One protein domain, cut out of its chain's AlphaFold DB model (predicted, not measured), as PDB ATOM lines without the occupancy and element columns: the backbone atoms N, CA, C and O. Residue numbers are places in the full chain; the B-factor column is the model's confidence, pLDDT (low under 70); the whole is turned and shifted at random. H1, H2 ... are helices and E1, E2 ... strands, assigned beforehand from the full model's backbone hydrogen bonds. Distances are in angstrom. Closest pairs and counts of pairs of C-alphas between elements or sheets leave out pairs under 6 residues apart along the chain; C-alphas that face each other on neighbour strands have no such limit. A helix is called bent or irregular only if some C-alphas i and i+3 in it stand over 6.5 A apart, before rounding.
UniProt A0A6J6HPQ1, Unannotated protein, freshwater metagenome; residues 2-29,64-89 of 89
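This is residues 2 to 29 and 64 to 89 of the 89 residues of the protein "Unannotated protein" of freshwater metagenome (UniProt A0A6J6HPQ1). A small ribbon of two strands, E1 and E2, is covered on one face by the short helix H2; at the last turn of H2 the long helix H3 is set about perpendicular to it, and residues 81 to 89, of which 81 to 87 belong to H3, stick out as a free arm. The short H1 makes a corner with H2 at the other end. The printed part has 54 residues, with three named helices and two named strands in the order H1 H2 E1 E2 H3; the class is mostly helix and the sheet, E1 - E2, is antiparallel. The whole is only just loose, close to compact, with a radius of gyration of the C-alphas of 12.4 A, and only just elongated, spanning 38 by 25 by 15 A.

E1, residues 25 to 27, and E2, residues 64 to 66, are antiparallel neighbours at 153 degrees, with N 25 and O 66 within hydrogen-bond range at 2.9 A and N 66 and O 25 at 2.8 A. Residues 2 to 3 pair in parallel with residues 26 to 27 of E1. The closest C-alphas of H2, residues 11 to 20, and E1 are those of Ala 18 and Val 25, 5.3 A apart. H3, residues 70 to 87, touches H2 with residues 70 to 77 alone, the closest C-alphas being those of Val 20 and Met 76 at 5.6 A; their lines are only just about perpendicular, at 72 degrees. H1, residues 6 to 9, and H2 only just touch, only at the corner, with 3 pairs of C-alphas within 8 A, the closest those of Ala 8 and Cys 14 at 6.3 A. H3 is apart from H1 and E1. Every O i to N i+4 pair of H2 is within hydrogen-bond range, 12 of 14 in H3, and H1 is too short for such a pair.

E1 measures 6.3 A from first to last C-alpha and E2 6.7 A. H1, 5.5 A long, begins at C-alpha 6 (166.249, 132.039, 167.736), and H2 measures 14.3 A. H3, 26.2 A long, ends at C-alpha 87 (163.219, 154.597, 180.675); it is irregular, with C-alphas 71 and 74 7.2 A apart.

The two C-alphas farthest apart, those of Lys 29 and Ile 89, are 38.8 A apart. Residues 30 to 63 are cut out, and C-alphas 29 and 64 are 7.6 A apart across the cut. The links H1 to H2, H2 to E1 and E2 to H3 are tight. Mean pLDDT of the printed part is 93.9, with residue 89 under 70.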
ATOM      1  N   ARG A   2     176.234 140.916 162.436       91.94
ATOM      2  CA  ARG A   2     175.938 139.474 162.326       91.94
ATOM      3  C   ARG A   2     175.101 139.015 163.521       91.94
ATOM      4  O   ARG A   2     175.297 139.518 164.621       91.94
ATOM      5  N   THR A   3     174.170 138.093 163.304       92.81
ATOM      6  CA  THR A   3     173.287 137.572 164.355       92.81
ATOM      7  C   THR A   3     173.089 136.065 164.203       92.81
ATOM      8  O   THR A   3     173.028 135.555 163.085       92.81
ATOM      9  N   ALA A   4     172.958 135.383 165.338       91.81
ATOM     10  CA  ALA A   4     172.691 133.950 165.460       91.81
ATOM     11  C   ALA A   4     171.562 133.711 166.487       91.81
ATOM     12  O   ALA A   4     171.087 134.659 167.118       91.81
ATOM     13  N   GLY A   5     171.123 132.459 166.652       87.75
ATOM     14  CA  GLY A   5     170.097 132.074 167.631       87.75
ATOM     15  C   GLY A   5     168.649 132.244 167.151       87.75
ATOM     16  O   GLY A   5     168.387 132.483 165.973       87.75
ATOM     17  N   GLY A   6     167.683 132.093 168.066       89.06
ATOM     18  CA  GLY A   6     166.249 132.039 167.736       89.06
ATOM     19  C   GLY A   6     165.743 133.257 166.958       89.06
ATOM     20  O   GLY A   6     165.090 133.102 165.930       89.06
ATOM     21  N   GLY A   7     166.132 134.466 167.375       89.12
ATOM     22  CA  GLY A   7     165.756 135.700 166.681       89.12
ATOM     23  C   GLY A   7     166.302 135.807 165.252       89.12
ATOM     24  O   GLY A   7     165.678 136.446 164.413       89.12
ATOM     25  N   ALA A   8     167.423 135.150 164.937       92.31
ATOM     26  CA  ALA A   8     167.984 135.142 163.585       92.31
ATOM     27  C   ALA A   8     167.168 134.284 162.599       92.31
ATOM     28  O   ALA A   8     167.333 134.423 161.390       92.31
ATOM     29  N   LYS A   9     166.283 133.409 163.101       91.69
ATOM     30  CA  LYS A   9     165.433 132.535 162.274       91.69
ATOM     31  C   LYS A   9     164.188 133.237 161.729       91.69
ATOM     32  O   LYS A   9     163.544 132.682 160.848       91.69
ATOM     33  N   SER A  10     163.836 134.419 162.243       94.75
ATOM     34  CA  SER A  10     162.661 135.181 161.806       94.75
ATOM     35  C   SER A  10     163.067 136.295 160.833       94.75
ATOM     36  O   SER A  10     163.681 137.277 161.267       94.75
ATOM     37  N   PRO A  11     162.710 136.199 159.535       95.50
ATOM     38  CA  PRO A  11     163.004 137.245 158.553       95.50
ATOM     39  C   PRO A  11     162.419 138.604 158.948       95.50
ATOM     40  O   PRO A  11     163.105 139.625 158.889       95.50
ATOM     41  N   SER A  12     161.172 138.613 159.430       96.38
ATOM     42  CA  SER A  12     160.493 139.830 159.883       96.38
ATOM     43  C   SER A  12     161.223 140.472 161.059       96.38
ATOM     44  O   SER A  12     161.435 141.681 161.064       96.38
ATOM     45  N   TRP A  13     161.684 139.672 162.026       96.12
ATOM     46  CA  TRP A  13     162.434 140.192 163.170       96.12
ATOM     47  C   TRP A  13     163.799 140.754 162.766       96.12
ATOM     48  O   TRP A  13     164.193 141.827 163.228       96.12
ATOM     49  N   CYS A  14     164.512 140.076 161.866       97.00
ATOM     50  CA  CYS A  14     165.768 140.580 161.313       97.00
ATOM     51  C   CYS A  14     165.575 141.914 160.580       97.00
ATOM     52  O   CYS A  14     166.396 142.817 160.751       97.00
ATOM     53  N   LYS A  15     164.480 142.062 159.828       97.44
ATOM     54  CA  LYS A  15     164.132 143.305 159.130       97.44
ATOM     55  C   LYS A  15     163.783 144.436 160.102       97.44
ATOM     56  O   LYS A  15     164.351 145.515 159.973       97.44
ATOM     57  N   ILE A  16     162.955 144.171 161.118       96.56
ATOM     58  CA  ILE A  16     162.644 145.141 162.186       96.56
ATOM     59  C   ILE A  16     163.938 145.639 162.837       96.56
ATOM     60  O   ILE A  16     164.169 146.843 162.917       96.56
ATOM     61  N   ARG A  17     164.831 144.726 163.236       96.94
ATOM     62  CA  ARG A  17     166.121 145.089 163.840       96.94
ATOM     63  C   ARG A  17     167.006 145.893 162.894       96.94
ATOM     64  O   ARG A  17     167.658 146.826 163.352       96.94
ATOM     65  N   ALA A  18     167.047 145.547 161.608       97.88
ATOM     66  CA  ALA A  18     167.826 146.295 160.627       97.88
ATOM     67  C   ALA A  18     167.320 147.738 160.482       97.88
ATOM     68  O   ALA A  18     168.130 148.665 160.478       97.88
ATOM     69  N   THR A  19     165.998 147.929 160.426       98.00
ATOM     70  CA  THR A  19     165.363 149.253 160.372       98.00
ATOM     71  C   THR A  19     165.604 150.047 161.653       98.00
ATOM     72  O   THR A  19     166.104 151.165 161.579       98.00
ATOM     73  N   VAL A  20     165.322 149.468 162.827       96.19
ATOM     74  CA  VAL A  20     165.483 150.141 164.130       96.19
ATOM     75  C   VAL A  20     166.936 150.552 164.375       96.19
ATOM     76  O   VAL A  20     167.196 151.656 164.838       96.19
ATOM     77  N   LEU A  21     167.902 149.692 164.033       95.50
ATOM     78  CA  LEU A  21     169.329 149.991 164.193       95.50
ATOM     79  C   LEU A  21     169.903 150.843 163.053       95.50
ATOM     80  O   LEU A  21     171.084 151.187 163.106       95.50
ATOM     81  N   ASN A  22     169.114 151.107 162.006       97.19
ATOM     82  CA  ASN A  22     169.539 151.712 160.744       97.19
ATOM     83  C   ASN A  22     170.845 151.099 160.186       97.19
ATOM     84  O   ASN A  22     171.757 151.794 159.733       97.19
ATOM     85  N   ARG A  23     170.987 149.771 160.295       97.19
ATOM     86  CA  ARG A  23     172.192 149.023 159.901       97.19
ATOM     87  C   ARG A  23     171.801 147.642 159.374       97.19
ATOM     88  O   ARG A  23     170.954 146.996 159.985       97.19
ATOM     89  N   PRO A  24     172.458 147.117 158.322       97.50
ATOM     90  CA  PRO A  24     172.167 145.775 157.830       97.50
ATOM     91  C   PRO A  24     172.348 144.698 158.907       97.50
ATOM     92  O   PRO A  24     173.331 144.714 159.662       97.50
ATOM     93  N   VAL A  25     171.440 143.725 158.944       97.19
ATOM     94  CA  VAL A  25     171.515 142.530 159.797       97.19
ATOM     95  C   VAL A  25     171.806 141.316 158.923       97.19
ATOM     96  O   VAL A  25     171.111 141.075 157.948       97.19
ATOM     97  N   ILE A  26     172.829 140.541 159.275       95.88
ATOM     98  CA  ILE A  26     173.240 139.328 158.567       95.88
ATOM     99  C   ILE A  26     172.884 138.133 159.453       95.88
ATOM    100  O   ILE A  26     173.567 137.876 160.451       95.88
ATOM    101  N   ALA A  27     171.811 137.429 159.108       94.44
ATOM    102  CA  ALA A  27     171.343 136.245 159.813       94.44
ATOM    103  C   ALA A  27     172.126 135.015 159.356       94.44
ATOM    104  O   ALA A  27     172.034 134.572 158.210       94.44
ATOM    105  N   GLN A  28     172.915 134.465 160.269       90.06
ATOM    106  CA  GLN A  28     173.656 133.238 160.034       90.06
ATOM    107  C   GLN A  28     172.705 132.052 160.267       90.06
ATOM    108  O   GLN A  28     172.208 131.837 161.376       90.06
ATOM    109  N   LYS A  29     172.380 131.315 159.198       80.06
ATOM    110  CA  LYS A  29     171.571 130.093 159.303       80.06
ATOM    111  C   LYS A  29     172.428 128.984 159.903       80.06
ATOM    112  O   LYS A  29     173.612 128.893 159.600       80.06
ATOM    113  N   GLU A  64     172.130 135.332 155.396       94.94
ATOM    114  CA  GLU A  64     171.136 136.146 154.694       94.94
ATOM    115  C   GLU A  64     171.169 137.591 155.206       94.94
ATOM    116  O   GLU A  64     171.212 137.818 156.415       94.94
ATOM    117  N   THR A  65     171.174 138.572 154.300       96.88
ATOM    118  CA  THR A  65     171.298 139.993 154.662       96.88
ATOM    119  C   THR A  65     169.954 140.708 154.567       96.88
ATOM    120  O   THR A  65     169.305 140.690 153.526       96.88
ATOM    121  N   PHE A  66     169.580 141.392 155.645       97.56
ATOM    122  CA  PHE A  66     168.381 142.212 155.770       97.56
ATOM    123  C   PHE A  66     168.786 143.681 155.876       97.56
ATOM    124  O   PHE A  66     169.543 144.059 156.774       97.56
ATOM    125  N   PHE A  67     168.291 144.502 154.952       98.19
ATOM    126  CA  PHE A  67     168.565 145.938 154.907       98.19
ATOM    127  C   PHE A  67     167.482 146.747 155.639       98.19
ATOM    128  O   PHE A  67     166.343 146.281 155.736       98.19
ATOM    129  N   PRO A  68     167.816 147.954 156.136       98.12
ATOM    130  CA  PRO A  68     166.832 148.873 156.701       98.12
ATOM    131  C   PRO A  68     165.733 149.233 155.692       98.12
ATOM    132  O   PRO A  68     166.003 149.408 154.502       98.12
ATOM    133  N   VAL A  69     164.501 149.407 156.172       97.94
ATOM    134  CA  VAL A  69     163.415 150.004 155.381       97.94
ATOM    135  C   VAL A  69     163.501 151.518 155.502       97.94
ATOM    136  O   VAL A  69     163.095 152.081 156.513       97.94
ATOM    137  N   ALA A  70     164.020 152.185 154.469       96.62
ATOM    138  CA  ALA A  70     164.317 153.622 154.508       96.62
ATOM    139  C   ALA A  70     163.131 154.490 154.972       96.62
ATOM    140  O   ALA A  70     163.313 155.406 155.765       96.62
ATOM    141  N   GLN A  71     161.915 154.156 154.530       97.56
ATOM    142  CA  GLN A  71     160.686 154.892 154.853       97.56
ATOM    143  C   GLN A  71     160.285 154.795 156.336       97.56
ATOM    144  O   GLN A  71     159.531 155.627 156.827       97.56
ATOM    145  N   GLU A  72     160.788 153.796 157.063       97.56
ATOM    146  CA  GLU A  72     160.425 153.531 158.458       97.56
ATOM    147  C   GLU A  72     161.480 154.041 159.455       97.56
ATOM    148  O   GLU A  72     161.177 154.187 160.640       97.56
ATOM    149  N   VAL A  73     162.710 154.334 159.007       96.75
ATOM    150  CA  VAL A  73     163.849 154.668 159.890       96.75
ATOM    151  C   VAL A  73     163.557 155.880 160.776       96.75
ATOM    152  O   VAL A  73     163.829 155.852 161.978       96.75
ATOM    153  N   GLU A  74     162.973 156.938 160.215       96.75
ATOM    154  CA  GLU A  74     162.655 158.154 160.974       96.75
ATOM    155  C   GLU A  74     161.558 157.901 162.020       96.75
ATOM    156  O   GLU A  74     161.645 158.368 163.157       96.75
ATOM    157  N   ALA A  75     160.530 157.124 161.665       96.81
ATOM    158  CA  ALA A  75     159.477 156.738 162.602       96.81
ATOM    159  C   ALA A  75     160.039 155.886 163.751       96.81
ATOM    160  O   ALA A  75     159.740 156.156 164.912       96.81
ATOM    161  N   MET A  76     160.910 154.916 163.449       96.25
ATOM    162  CA  MET A  76     161.565 154.091 164.471       96.25
ATOM    163  C   MET A  76     162.481 154.912 165.382       96.25
ATOM    164  O   MET A  76     162.508 154.673 166.588       96.25
ATOM    165  N   SER A  77     163.182 155.910 164.835       95.06
ATOM    166  CA  SER A  77     164.043 156.807 165.616       95.06
ATOM    167  C   SER A  77     163.231 157.628 166.624       95.06
ATOM    168  O   SER A  77     163.609 157.719 167.790       95.06
ATOM    169  N   ARG A  78     162.068 158.153 166.211       96.12
ATOM    170  CA  ARG A  78     161.135 158.855 167.109       96.12
ATOM    171  C   ARG A  78     160.590 157.938 168.205       96.12
ATOM    172  O   ARG A  78     160.606 158.317 169.372       96.12
ATOM    173  N   SER A  79     160.165 156.725 167.852       95.06
ATOM    174  CA  SER A  79     159.700 155.736 168.834       95.06
ATOM    175  C   SER A  79     160.788 155.353 169.840       95.06
ATOM    176  O   SER A  79     160.498 155.195 171.023       95.06
ATOM    177  N   TYR A  80     162.042 155.230 169.393       93.44
ATOM    178  CA  TYR A  80     163.171 154.946 170.278       93.44
ATOM    179  C   TYR A  80     163.466 156.100 171.241       93.44
ATOM    180  O   TYR A  80     163.766 155.846 172.407       93.44
ATOM    181  N   GLN A  81     163.341 157.353 170.788       94.38
ATOM    182  CA  GLN A  81     163.481 158.514 171.668       94.38
ATOM    183  C   GLN A  81     162.412 158.497 172.763       94.38
ATOM    184  O   GLN A  81     162.756 158.538 173.938       94.38
ATOM    185  N   LEU A  82     161.141 158.302 172.393       95.19
ATOM    186  CA  LEU A  82     160.046 158.175 173.360       95.19
ATOM    187  C   LEU A  82     160.293 157.034 174.354       95.19
ATOM    188  O   LEU A  82     160.095 157.208 175.552       95.19
ATOM    189  N   PHE A  83     160.736 155.865 173.882       94.06
ATOM    190  CA  PHE A  83     161.093 154.749 174.759       94.06
ATOM    191  C   PHE A  83     162.211 155.123 175.738       94.06
ATOM    192  O   PHE A  83     162.102 154.819 176.921       94.06
ATOM    193  N   SER A  84     163.256 155.794 175.248       93.88
ATOM    194  CA  SER A  84     164.408 156.197 176.058       93.88
ATOM    195  C   SER A  84     164.007 157.203 177.133       93.88
ATOM    196  O   SER A  84     164.356 156.998 178.292       93.88
ATOM    197  N   ASP A  85     163.203 158.209 176.778       95.31
ATOM    198  CA  ASP A  85     162.704 159.228 177.708       95.31
ATOM    199  C   ASP A  85     161.877 158.598 178.846       95.31
ATOM    200  O   ASP A  85     162.005 158.989 180.005       95.31
ATOM    201  N   ASN A  86     161.073 157.572 178.531       93.06
ATOM    202  CA  ASN A  86     160.280 156.818 179.511       93.06
ATOM    203  C   ASN A  86     161.102 155.811 180.335       93.06
ATOM    204  O   ASN A  86     160.600 155.305 181.337       93.06
ATOM    205  N   LEU A  87     162.326 155.478 179.917       91.81
ATOM    206  CA  LEU A  87     163.219 154.597 180.675       91.81
ATOM    207  C   LEU A  87     164.076 155.365 181.686       91.81
ATOM    208  O   LEU A  87     164.526 154.778 182.664       91.81
ATOM    209  N   SER A  88     164.317 156.656 181.443       78.88
ATOM    210  CA  SER A  88     165.123 157.556 182.281       78.88
ATOM    211  C   SER A  88     164.412 158.054 183.554       78.88
ATOM    212  O   SER A  88     164.676 159.168 184.007       78.88
ATOM    213  N   ILE A  89     163.517 157.236 184.118       56.59
ATOM    214  CA  ILE A  89     162.841 157.486 185.404       56.59
ATOM    215  C   ILE A  89     163.785 157.152 186.562       56.59
ATOM    216  O   ILE A  89     164.421 156.073 186.510       56.59
TER     217      ILE A  89